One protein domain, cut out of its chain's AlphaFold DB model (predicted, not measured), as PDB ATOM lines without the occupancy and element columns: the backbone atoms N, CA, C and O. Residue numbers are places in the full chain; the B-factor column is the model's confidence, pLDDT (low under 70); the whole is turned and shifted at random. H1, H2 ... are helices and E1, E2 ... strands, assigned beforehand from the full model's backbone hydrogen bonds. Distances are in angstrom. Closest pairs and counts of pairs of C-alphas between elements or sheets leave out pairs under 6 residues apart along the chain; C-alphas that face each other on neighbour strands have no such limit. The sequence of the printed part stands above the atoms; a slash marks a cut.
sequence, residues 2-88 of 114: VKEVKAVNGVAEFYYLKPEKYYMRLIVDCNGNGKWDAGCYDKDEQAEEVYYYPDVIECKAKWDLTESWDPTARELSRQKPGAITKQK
ATOM      1  N   VAL A   2      34.862 -24.324  43.090       83.88
ATOM      2  CA  VAL A   2      33.601 -23.659  42.731       83.88
ATOM      3  C   VAL A   2      32.543 -24.103  43.740       83.88
ATOM      4  O   VAL A   2      32.486 -25.287  44.067       83.88
ATOM      5  N   LYS A   3      31.772 -23.156  44.278       87.75
ATOM      6  CA  LYS A   3      30.567 -23.424  45.066       87.75
ATOM      7  C   LYS A   3      29.392 -22.752  44.378       87.75
ATOM      8  O   LYS A   3      29.527 -21.632  43.898       87.75
ATOM      9  N   GLU A   4      28.266 -23.443  44.363       89.56
ATOM     10  CA  GLU A   4      27.029 -22.989  43.742       89.56
ATOM     11  C   GLU A   4      25.936 -23.061  44.808       89.56
ATOM     12  O   GLU A   4      25.867 -24.024  45.574       89.56
ATOM     13  N   VAL A   5      25.138 -22.002  44.909       90.50
ATOM     14  CA  VAL A   5      24.020 -21.895  45.847       90.50
ATOM     15  C   VAL A   5      22.867 -21.222  45.121       90.50
ATOM     16  O   VAL A   5      23.079 -20.312  44.318       90.50
ATOM     17  N   LYS A   6      21.646 -21.680  45.387       89.94
ATOM     18  CA  LYS A   6      20.447 -21.029  44.872       89.94
ATOM     19  C   LYS A   6      20.159 -19.799  45.724       89.94
ATOM     20  O   LYS A   6      20.068 -19.916  46.945       89.94
ATOM     21  N   ALA A   7      20.016 -18.641  45.089       89.44
ATOM     22  CA  ALA A   7      19.583 -17.440  45.786       89.44
ATOM     23  C   ALA A   7      18.109 -17.585  46.193       89.44
ATOM     24  O   ALA A   7      17.267 -17.976  45.382       89.44
ATOM     25  N   VAL A   8      17.793 -17.263  47.444       88.88
ATOM     26  CA  VAL A   8      16.430 -17.272  47.984       88.88
ATOM     27  C   VAL A   8      16.110 -15.853  48.434       88.88
ATOM     28  O   VAL A   8      16.868 -15.262  49.197       88.88
ATOM     29  N   ASN A   9      15.012 -15.276  47.934       89.06
ATOM     30  CA  ASN A   9      14.618 -13.887  48.215       89.06
ATOM     31  C   ASN A   9      15.730 -12.852  47.936       89.06
ATOM     32  O   ASN A   9      15.895 -11.893  48.682       89.06
ATOM     33  N   GLY A  10      16.515 -13.063  46.873       86.31
ATOM     34  CA  GLY A  10      17.614 -12.166  46.497       86.31
ATOM     35  C   GLY A  10      18.879 -12.305  47.349       86.31
ATOM     36  O   GLY A  10      19.820 -11.543  47.151       86.31
ATOM     37  N   VAL A  11      18.934 -13.280  48.262       89.88
ATOM     38  CA  VAL A  11      20.089 -13.526  49.132       89.88
ATOM     39  C   VAL A  11      20.716 -14.878  48.802       89.88
ATOM     40  O   VAL A  11      20.021 -15.878  48.628       89.88
ATOM     41  N   ALA A  12      22.044 -14.907  48.709       90.88
ATOM     42  CA  ALA A  12      22.840 -16.109  48.491       90.88
ATOM     43  C   ALA A  12      23.931 -16.198  49.563       90.88
ATOM     44  O   ALA A  12      24.759 -15.296  49.686       90.88
ATOM     45  N   GLU A  13      23.941 -17.289  50.328       90.56
ATOM     46  CA  GLU A  13      24.862 -17.479  51.451       90.56
ATOM     47  C   GLU A  13      25.867 -18.594  51.156       90.56
ATOM     48  O   GLU A  13      25.511 -19.706  50.761       90.56
ATOM     49  N   PHE A  14      27.150 -18.303  51.370       89.12
ATOM     50  CA  PHE A  14      28.237 -19.248  51.133       89.12
ATOM     51  C   PHE A  14      28.988 -19.536  52.431       89.12
ATOM     52  O   PHE A  14      29.797 -18.734  52.892       89.12
ATOM     53  N   TYR A  15      28.788 -20.728  52.990       87.75
ATOM     54  CA  TYR A  15      29.476 -21.140  54.216       87.75
ATOM     55  C   TYR A  15      30.767 -21.912  53.935       87.75
ATOM     56  O   TYR A  15      30.899 -22.607  52.918       87.75
ATOM     57  N   TYR A  16      31.710 -21.843  54.878       85.62
ATOM     58  CA  TYR A  16      32.975 -22.592  54.856       85.62
ATOM     59  C   TYR A  16      33.798 -22.367  53.577       85.62
ATOM     60  O   TYR A  16      34.320 -23.313  52.975       85.62
ATOM     61  N   LEU A  17      33.875 -21.117  53.118       86.44
ATOM     62  CA  LEU A  17      34.800 -20.734  52.056       86.44
ATOM     63  C   LEU A  17      36.234 -20.733  52.592       86.44
ATOM     64  O   LEU A  17      36.490 -20.387  53.746       86.44
ATOM     65  N   LYS A  18      37.179 -21.154  51.749       88.06
ATOM     66  CA  LYS A  18      38.599 -21.044  52.088       88.06
ATOM     67  C   LYS A  18      38.996 -19.568  51.989       88.06
ATOM     68  O   LYS A  18      38.435 -18.865  51.161       88.06
ATOM     69  N   PRO A  19      39.939 -19.080  52.802       88.19
ATOM     70  CA  PRO A  19      40.403 -17.705  52.686       88.19
ATOM     71  C   PRO A  19      41.218 -17.525  51.397       88.19
ATOM     72  O   PRO A  19      42.407 -17.836  51.358       88.19
ATOM     73  N   GLU A  20      40.564 -17.087  50.325       88.94
ATOM     74  CA  GLU A  20      41.149 -16.895  48.998       88.94
ATOM     75  C   GLU A  20      40.375 -15.805  48.231       88.94
ATOM     76  O   GLU A  20      39.362 -15.279  48.697       88.94
ATOM     77  N   LYS A  21      40.871 -15.447  47.047       89.44
ATOM     78  CA  LYS A  21      40.209 -14.523  46.125       89.44
ATOM     79  C   LYS A  21      39.177 -15.265  45.285       89.44
ATOM     80  O   LYS A  21      39.523 -16.208  44.572       89.44
ATOM     81  N   TYR A  22      37.937 -14.799  45.323       88.69
ATOM     82  CA  TYR A  22      36.821 -15.366  44.582       88.69
ATOM     83  C   TYR A  22      36.271 -14.390  43.551       88.69
ATOM     84  O   TYR A  22      36.348 -13.171  43.692       88.69
ATOM     85  N   TYR A  23      35.687 -14.972  42.511       88.94
ATOM     86  CA  TYR A  23      34.865 -14.275  41.535       88.94
ATOM     87  C   TYR A  23      33.470 -14.875  41.599       88.94
ATOM     88  O   TYR A  23      33.328 -16.095  41.724       88.94
ATOM     89  N   MET A  24      32.456 -14.025  41.493       88.25
ATOM     90  CA  MET A  24      31.063 -14.448  41.509       88.25
ATOM     91  C   MET A  24      30.461 -14.365  40.110       88.25
ATOM     92  O   MET A  24      30.764 -13.463  39.327       88.25
ATOM     93  N   ARG A  25      29.596 -15.333  39.815       89.56
ATOM     94  CA  ARG A  25      28.689 -15.310  38.670       89.56
ATOM     95  C   ARG A  25      27.282 -15.619  39.167       89.56
ATOM     96  O   ARG A  25      27.135 -16.444  40.068       89.56
ATOM     97  N   LEU A  26      26.285 -14.993  38.565       89.50
ATOM     98  CA  LEU A  26      24.873 -15.294  38.758       89.50
ATOM     99  C   LEU A  26      24.328 -15.795  37.438       89.50
ATOM    100  O   LEU A  26      24.630 -15.237  36.387       89.50
ATOM    101  N   ILE A  27      23.573 -16.877  37.516       90.19
ATOM    102  CA  ILE A  27      22.897 -17.484  36.381       90.19
ATOM    103  C   ILE A  27      21.410 -17.362  36.671       90.19
ATOM    104  O   ILE A  27      20.968 -17.719  37.767       90.19
ATOM    105  N   VAL A  28      20.667 -16.819  35.714       88.44
ATOM    106  CA  VAL A  28      19.208 -16.802  35.772       88.44
ATOM    107  C   VAL A  28      18.722 -18.153  35.267       88.44
ATOM    108  O   VAL A  28      18.690 -18.391  34.067       88.44
ATOM    109  N   ASP A  29      18.407 -19.038  36.210       86.38
ATOM    110  CA  ASP A  29      17.856 -20.368  35.943       86.38
ATOM    111  C   ASP A  29      16.366 -20.236  35.589       86.38
ATOM    112  O   ASP A  29      15.507 -20.119  36.470       86.38
ATOM    113  N   CYS A  30      16.075 -20.180  34.289       82.81
ATOM    114  CA  CYS A  30      14.729 -19.968  33.758       82.81
ATOM    115  C   CYS A  30      13.889 -21.249  33.809       82.81
ATOM    116  O   CYS A  30      12.662 -21.180  33.911       82.81
ATOM    117  N   ASN A  31      14.531 -22.419  33.729       85.88
ATOM    118  CA  ASN A  31      13.854 -23.718  33.682       85.88
ATOM    119  C   ASN A  31      13.849 -24.459  35.037       85.88
ATOM    120  O   ASN A  31      13.159 -25.470  35.191       85.88
ATOM    121  N   GLY A  32      14.572 -23.942  36.031       82.81
ATOM    122  CA  GLY A  32      14.631 -24.463  37.391       82.81
ATOM    123  C   GLY A  32      15.498 -25.713  37.555       82.81
ATOM    124  O   GLY A  32      15.357 -26.403  38.571       82.81
ATOM    125  N   ASN A  33      16.345 -26.055  36.580       84.12
ATOM    126  CA  ASN A  33      17.125 -27.293  36.592       84.12
ATOM    127  C   ASN A  33      18.466 -27.171  37.347       84.12
ATOM    128  O   ASN A  33      19.150 -28.183  37.551       84.12
ATOM    129  N   GLY A  34      18.835 -25.960  37.782       81.31
ATOM    130  CA  GLY A  34      20.057 -25.672  38.532       81.31
ATOM    131  C   GLY A  34      21.352 -25.827  37.731       81.31
ATOM    132  O   GLY A  34      22.429 -25.934  38.324       81.31
ATOM    133  N   LYS A  35      21.275 -25.879  36.404       82.81
ATOM    134  CA  LYS A  35      22.403 -25.915  35.475       82.81
ATOM    135  C   LYS A  35      22.268 -24.736  34.527       82.81
ATOM    136  O   LYS A  35      21.189 -24.217  34.335       82.81
ATOM    137  N   TRP A  36      23.391 -24.308  33.963       85.44
ATOM    138  CA  TRP A  36      23.335 -23.343  32.877       85.44
ATOM    139  C   TRP A  36      22.991 -24.068  31.581       85.44
ATOM    140  O   TRP A  36      23.742 -24.963  31.170       85.44
ATOM    141  N   ASP A  37      21.907 -23.656  30.937       81.75
ATOM    142  CA  ASP A  37      21.505 -24.133  29.623       81.75
ATOM    143  C   ASP A  37      21.908 -23.161  28.514       81.75
ATOM    144  O   ASP A  37      21.733 -21.938  28.573       81.75
ATOM    145  N   ALA A  38      22.459 -23.743  27.451       84.19
ATOM    146  CA  ALA A  38      22.715 -23.023  26.218       84.19
ATOM    147  C   ALA A  38      21.404 -22.818  25.450       84.19
ATOM    148  O   ALA A  38      20.516 -23.670  25.472       84.19
ATOM    149  N   GLY A  39      21.329 -21.713  24.711       83.44
ATOM    150  CA  GLY A  39      20.212 -21.447  23.815       83.44
ATOM    151  C   GLY A  39      20.091 -22.528  22.744       83.44
ATOM    152  O   GLY A  39      21.095 -23.081  22.280       83.44
ATOM    153  N   CYS A  40      18.860 -22.827  22.346       84.06
ATOM    154  CA  CYS A  40      18.562 -23.804  21.312       84.06
ATOM    155  C   CYS A  40      18.098 -23.075  20.051       84.06
ATOM    156  O   CYS A  40      16.985 -22.557  20.004       84.06
ATOM    157  N   TYR A  41      18.948 -23.060  19.018       83.81
ATOM    158  CA  TYR A  41      18.636 -22.391  17.751       83.81
ATOM    159  C   TYR A  41      17.389 -22.981  17.080       83.81
ATOM    160  O   TYR A  41      16.530 -22.240  16.620       83.81
ATOM    161  N   ASP A  42      17.242 -24.310  17.093       86.94
ATOM    162  CA  ASP A  42      16.092 -24.999  16.491       86.94
ATOM    163  C   ASP A  42      14.755 -24.677  17.177       86.94
ATOM    164  O   ASP A  42      13.695 -24.843  16.575       86.94
ATOM    165  N   LYS A  43      14.796 -24.233  18.438       85.25
ATOM    166  CA  LYS A  43      13.618 -23.873  19.238       85.25
ATOM    167  C   LYS A  43      13.432 -22.362  19.399       85.25
ATOM    168  O   LYS A  43      12.516 -21.957  20.105       85.25
ATOM    169  N   ASP A  44      14.284 -21.553  18.766       83.31
ATOM    170  CA  ASP A  44      14.345 -20.093  18.945       83.31
ATOM    171  C   ASP A  44      14.513 -19.664  20.423       83.31
ATOM    172  O   ASP A  44      14.082 -18.595  20.850       83.31
ATOM    173  N   GLU A  45      15.154 -20.509  21.238       85.56
ATOM    174  CA  GLU A  45      15.370 -20.262  22.667       85.56
ATOM    175  C   GLU A  45      16.729 -19.592  22.891       85.56
ATOM    176  O   GLU A  45      17.776 -20.111  22.490       85.56
ATOM    177  N   GLN A  46      16.727 -18.438  23.563       83.62
ATOM    178  CA  GLN A  46      17.955 -17.763  23.986       83.62
ATOM    179  C   GLN A  46      18.639 -18.531  25.121       83.62
ATOM    180  O   GLN A  46      18.003 -19.266  25.873       83.62
ATOM    181  N   ALA A  47      19.955 -18.357  25.237       86.69
ATOM    182  CA  ALA A  47      20.707 -18.921  26.351       86.69
ATOM    183  C   ALA A  47      20.337 -18.232  27.665       86.69
ATOM    184  O   ALA A  47      19.979 -17.052  27.674       86.69
ATOM    185  N   GLU A  48      20.499 -18.948  28.771       88.25
ATOM    186  CA  GLU A  48      20.265 -18.373  30.089       88.25
ATOM    187  C   GLU A  48      21.246 -17.240  30.387       88.25
ATOM    188  O   GLU A  48      22.450 -17.326  30.101       88.25
ATOM    189  N   GLU A  49      20.714 -16.171  30.976       86.19
ATOM    190  CA  GLU A  49      21.474 -14.965  31.264       86.19
ATOM    191  C   GLU A  49      22.513 -15.230  32.352       86.19
ATOM    192  O   GLU A  49      22.223 -15.781  33.420       86.19
ATOM    193  N   VAL A  50      23.746 -14.799  32.080       88.31
ATOM    194  CA  VAL A  50      24.867 -14.928  33.009       88.31
ATOM    195  C   VAL A  50      25.442 -13.558  33.298       88.31
ATOM    196  O   VAL A  50      25.945 -12.871  32.410       88.31
ATOM    197  N   TYR A  51      25.441 -13.221  34.576       89.19
ATOM    198  CA  TYR A  51      25.972 -11.985  35.107       89.19
ATOM    199  C   TYR A  51      27.267 -12.262  35.863       89.19
ATOM    200  O   TYR A  51      27.386 -13.269  36.567       89.19
ATOM    201  N   TYR A  52      28.250 -11.376  35.732       87.62
ATOM    202  CA  TYR A  52      29.523 -11.480  36.445       87.62
ATOM    203  C   TYR A  52      29.675 -10.330  37.432       87.62
ATOM    204  O   TYR A  52      29.470  -9.168  37.078       87.62
ATOM    205  N   TYR A  53      30.093 -10.652  38.656       87.25
ATOM    206  CA  TYR A  53      30.530  -9.619  39.584       87.25
ATOM    207  C   TYR A  53      31.867  -9.061  39.078       87.25
ATOM    208  O   TYR A  53      32.801  -9.840  38.841       87.25
ATOM    209  N   PRO A  54      31.967  -7.744  38.842       80.94
ATOM    210  CA  PRO A  54      33.111  -7.177  38.139       80.94
ATOM    211  C   PRO A  54      34.387  -7.159  38.980       80.94
ATOM    212  O   PRO A  54      35.488  -7.189  38.428       80.94
ATOM    213  N   ASP A  55      34.239  -7.100  40.300       83.44
ATOM    214  CA  ASP A  55      35.340  -6.962  41.239       83.44
ATOM    215  C   ASP A  55      35.713  -8.313  41.867       83.44
ATOM    216  O   ASP A  55      34.950  -9.281  41.861       83.44
ATOM    217  N   VAL A  56      36.943  -8.410  42.372       86.19
ATOM    218  CA  VAL A  56      37.406  -9.606  43.080       86.19
ATOM    219  C   VAL A  56      37.009  -9.518  44.546       86.19
ATOM    220  O   VAL A  56      37.267  -8.514  45.207       86.19
ATOM    221  N   ILE A  57      36.432 -10.594  45.066       86.56
ATOM    222  CA  ILE A  57      36.053 -10.689  46.469       86.56
ATOM    223  C   ILE A  57      37.173 -11.397  47.228       86.56
ATOM    224  O   ILE A  57      37.493 -12.554  46.956       86.56
ATOM    225  N   GLU A  58      37.803 -10.698  48.170       87.75
ATOM    226  CA  GLU A  58      38.857 -11.262  49.016       87.75
ATOM    227  C   GLU A  58      38.248 -11.830  50.305       87.75
ATOM    228  O   GLU A  58      37.985 -11.099  51.259       87.75
ATOM    229  N   CYS A  59      38.035 -13.146  50.350       85.69
ATOM    230  CA  CYS A  59      37.564 -13.808  51.562       85.69
ATOM    231  C   CYS A  59      38.740 -14.044  52.517       85.69
ATOM    232  O   CYS A  59      39.717 -14.709  52.169       85.69
ATOM    233  N   LYS A  60      38.638 -13.536  53.749       84.00
ATOM    234  CA  LYS A  60      39.610 -13.773  54.830       84.00
ATOM    235  C   LYS A  60      39.042 -14.739  55.862       84.00
ATOM    236  O   LYS A  60      37.834 -14.851  56.038       84.00
ATOM    237  N   ALA A  61      39.922 -15.460  56.555       77.50
ATOM    238  CA  ALA A  61      39.496 -16.400  57.584       77.50
ATOM    239  C   ALA A  61      38.876 -15.632  58.762       77.50
ATOM    240  O   ALA A  61      39.473 -14.664  59.230       77.50
ATOM    241  N   LYS A  62      37.727 -16.107  59.262       76.38
ATOM    242  CA  LYS A  62      36.960 -15.497  60.369       76.38
ATOM    243  C   LYS A  62      36.389 -14.100  60.068       76.38
ATOM    244  O   LYS A  62      36.190 -13.327  60.998       76.38
ATOM    245  N   TRP A  63      36.188 -13.764  58.796       81.56
ATOM    246  CA  TRP A  63      35.516 -12.534  58.383       81.56
ATOM    247  C   TRP A  63      34.195 -12.878  57.707       81.56
ATOM    248  O   TRP A  63      34.174 -13.691  56.781       81.56
ATOM    249  N   ASP A  64      33.127 -12.227  58.150       78.75
ATOM    250  CA  ASP A  64      31.831 -12.239  57.486       78.75
ATOM    251  C   ASP A  64      31.802 -11.101  56.462       78.75
ATOM    252  O   ASP A  64      32.089  -9.947  56.785       78.75
ATOM    253  N   LEU A  65      31.498 -11.434  55.208       84.50
ATOM    254  CA  LEU A  65      31.405 -10.470  54.118       84.50
ATOM    255  C   LEU A  65      29.972 -10.454  53.596       84.50
ATOM    256  O   LEU A  65      29.438 -11.495  53.221       84.50
ATOM    257  N   THR A  66      29.364  -9.272  53.559       87.31
ATOM    258  CA  THR A  66      28.047  -9.049  52.959       87.31
ATOM    259  C   THR A  66      28.195  -7.999  51.872       87.31
ATOM    260  O   THR A  66      28.439  -6.837  52.175       87.31
ATOM    261  N   GLU A  67      28.045  -8.413  50.617       85.94
ATOM    262  CA  GLU A  67      28.103  -7.524  49.457       85.94
ATOM    263  C   GLU A  67      26.718  -7.432  48.819       85.94
ATOM    264  O   GLU A  67      26.049  -8.445  48.608       85.94
ATOM    265  N   SER A  68      26.287  -6.211  48.502       88.69
ATOM    266  CA  SER A  68      25.090  -5.981  47.692       88.69
ATOM    267  C   SER A  68      25.491  -5.897  46.227       88.69
ATOM    268  O   SER A  68      26.380  -5.126  45.871       88.69
ATOM    269  N   TRP A  69      24.831  -6.673  45.372       87.81
ATOM    270  CA  TRP A  69      25.140  -6.718  43.949       87.81
ATOM    271  C   TRP A  69      23.903  -6.418  43.110       87.81
ATOM    272  O   TRP A  69      22.900  -7.121  43.200       87.81
ATOM    273  N   ASP A  70      24.011  -5.399  42.258       87.88
ATOM    274  CA  ASP A  70      23.086  -5.178  41.151       87.88
ATOM    275  C   ASP A  70      23.655  -5.815  39.862       87.88
ATOM    276  O   ASP A  70      24.659  -5.325  39.326       87.88
ATOM    277  N   PRO A  71      23.067  -6.919  39.360       83.50
ATOM    278  CA  PRO A  71      23.561  -7.614  38.172       83.50
ATOM    279  C   PRO A  71      23.377  -6.813  36.877       83.50
ATOM    280  O   PRO A  71      24.091  -7.059  35.909       83.50
ATOM    281  N   THR A  72      22.480  -5.826  36.853       84.31
ATOM    282  CA  THR A  72      22.138  -5.042  35.655       84.31
ATOM    283  C   THR A  72      22.874  -3.705  35.557       84.31
ATOM    284  O   THR A  72      22.905  -3.094  34.492       84.31
ATOM    285  N   ALA A  73      23.530  -3.264  36.633       83.94
ATOM    286  CA  ALA A  73      24.169  -1.951  36.712       83.94
ATOM    287  C   ALA A  73      25.305  -1.725  35.695       83.94
ATOM    288  O   ALA A  73      25.649  -0.581  35.396       83.94
ATOM    289  N   ARG A  74      25.921  -2.790  35.165       77.94
ATOM    290  CA  ARG A  74      26.953  -2.713  34.115       77.94
ATOM    291  C   ARG A  74      26.535  -3.537  32.902       77.94
ATOM    292  O   ARG A  74      26.017  -4.632  33.062       77.94
ATOM    293  N   GLU A  75      26.834  -3.061  31.693       75.94
ATOM    294  CA  GLU A  75      26.588  -3.822  30.458       75.94
ATOM    295  C   GLU A  75      27.310  -5.182  30.478       75.94
ATOM    296  O   GLU A  75      28.505  -5.227  30.791       75.94
ATOM    297  N   LEU A  76      26.628  -6.266  30.074       74.44
ATOM    298  CA  LEU A  76      27.136  -7.653  30.068       74.44
ATOM    299  C   LEU A  76      28.553  -7.783  29.480       74.44
ATOM    300  O   LEU A  76      29.423  -8.438  30.057       74.44
ATOM    301  N   SER A  77      28.824  -7.082  28.376       70.94
ATOM    302  CA  SER A  77      30.121  -7.078  27.685       70.94
ATOM    303  C   SER A  77      31.289  -6.581  28.547       70.94
ATOM    304  O   SER A  77      32.438  -6.939  28.292       70.94
ATOM    305  N   ARG A  78      31.020  -5.750  29.561       74.19
ATOM    306  CA  ARG A  78      32.023  -5.127  30.443       74.19
ATOM    307  C   ARG A  78      32.073  -5.750  31.837       74.19
ATOM    308  O   ARG A  78      32.917  -5.358  32.639       74.19
ATOM    309  N   GLN A  79      31.184  -6.694  32.144       75.25
ATOM    310  CA  GLN A  79      31.110  -7.301  33.473       75.25
ATOM    311  C   GLN A  79      32.269  -8.250  33.759       75.25
ATOM    312  O   GLN A  79      32.652  -8.409  34.910       75.25
ATOM    313  N   LYS A  80      32.835  -8.892  32.731       71.56
ATOM    314  CA  LYS A  80      33.860  -9.922  32.909       71.56
ATOM    315  C   LYS A  80      35.236  -9.290  33.168       71.56
ATOM    316  O   LYS A  80      35.807  -8.717  32.237       71.56
ATOM    317  N   PRO A  81      35.826  -9.428  34.373       66.06
ATOM    318  CA  PRO A  81      37.142  -8.861  34.628       66.06
ATOM    319  C   PRO A  81      38.212  -9.512  33.743       66.06
ATOM    320  O   PRO A  81      38.289 -10.736  33.608       66.06
ATOM    321  N   GLY A  82      39.111  -8.696  33.184       61.25
ATOM    322  CA  GLY A  82      40.224  -9.167  32.344       61.25
ATOM    323  C   GLY A  82      41.199 -10.118  33.061       61.25
ATOM    324  O   GLY A  82      42.007 -10.792  32.427       61.25
ATOM    325  N   ALA A  83      41.116 -10.203  34.394       63.81
ATOM    326  CA  ALA A  83      41.883 -11.140  35.208       63.81
ATOM    327  C   ALA A  83      41.446 -12.610  35.028       63.81
ATOM    328  O   ALA A  83      42.286 -13.501  35.140       63.81
ATOM    329  N   ILE A  84      40.165 -12.868  34.720       62.53
ATOM    330  CA  ILE A  84      39.627 -14.225  34.489       62.53
ATOM    331  C   ILE A  84      39.537 -14.598  33.002       62.53
ATOM    332  O   ILE A  84      39.266 -15.753  32.662       62.53
ATOM    333  N   THR A  85      39.754 -13.654  32.083       61.31
ATOM    334  CA  THR A  85      39.765 -13.950  30.648       61.31
ATOM    335  C   THR A  85      41.074 -14.640  30.265       61.31
ATOM    336  O   THR A  85      42.146 -14.044  30.328       61.31
ATOM    337  N   LYS A  86      40.987 -15.913  29.840       61.53
ATOM    338  CA  LYS A  86      42.141 -16.728  29.398       61.53
ATOM    339  C   LYS A  86      42.990 -16.041  28.321       61.53
ATOM    340  O   LYS A  86      44.203 -16.220  28.304       61.53
ATOM    341  N   GLN A  87      42.367 -15.251  27.448       56.41
ATOM    342  CA  GLN A  87      43.075 -14.346  26.552       56.41
ATOM    343  C   GLN A  87      43.230 -13.001  27.255       56.41
ATOM    344  O   GLN A  87      42.303 -12.194  27.283       56.41
ATOM    345  N   LYS A  88      44.406 -12.763  27.842       56.19
ATOM    346  CA  LYS A  88      44.821 -11.387  28.126       56.19
ATOM    347  C   LYS A  88      44.877 -10.667  26.777       56.19
ATOM    348  O   LYS A  88      45.394 -11.275  25.835       56.19
TER     349      LYS A  88
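This is residues 2 to 88 of the 114 residues of an uncharacterized protein of Prevotella copri (UniProt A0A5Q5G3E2). This part has little regular structure: long loops spread from a small antiparallel hairpin, E1 and E2, with the short helix H1 next to E2. Residues 40 to 45 stick out at one end. Its 87 residues include E1, E2 and H1 in that order; the class is mixed, with only 10 residues in named elements. It is only just loose, close to compact, with a radius of gyration of the C-alphas of 14.8 A and spans of 49 by 34 by 23 A.

Find C-alpha 25 at (28.689, -15.310, 38.670), where E1, residues 25 to 27, begins. Go on to E2, residues 50 to 52, then H1, residues 76 to 79, ending at (31.110, -7.301, 33.473).

The hairpin's strands are antiparallel at 162 degrees; N 26 and O 51 are within hydrogen-bond range at 2.9 A. The closest C-alphas of E2 and H1, Tyr 52 and Gln 79, are 5.4 A apart. E1 and H1 are apart. H1 is too short for an O i to N i+4 pair; its one O i to N i+3 pair is within range.

The printed part has no cut; both links are long. Residues 81 to 88 have pLDDT under 70.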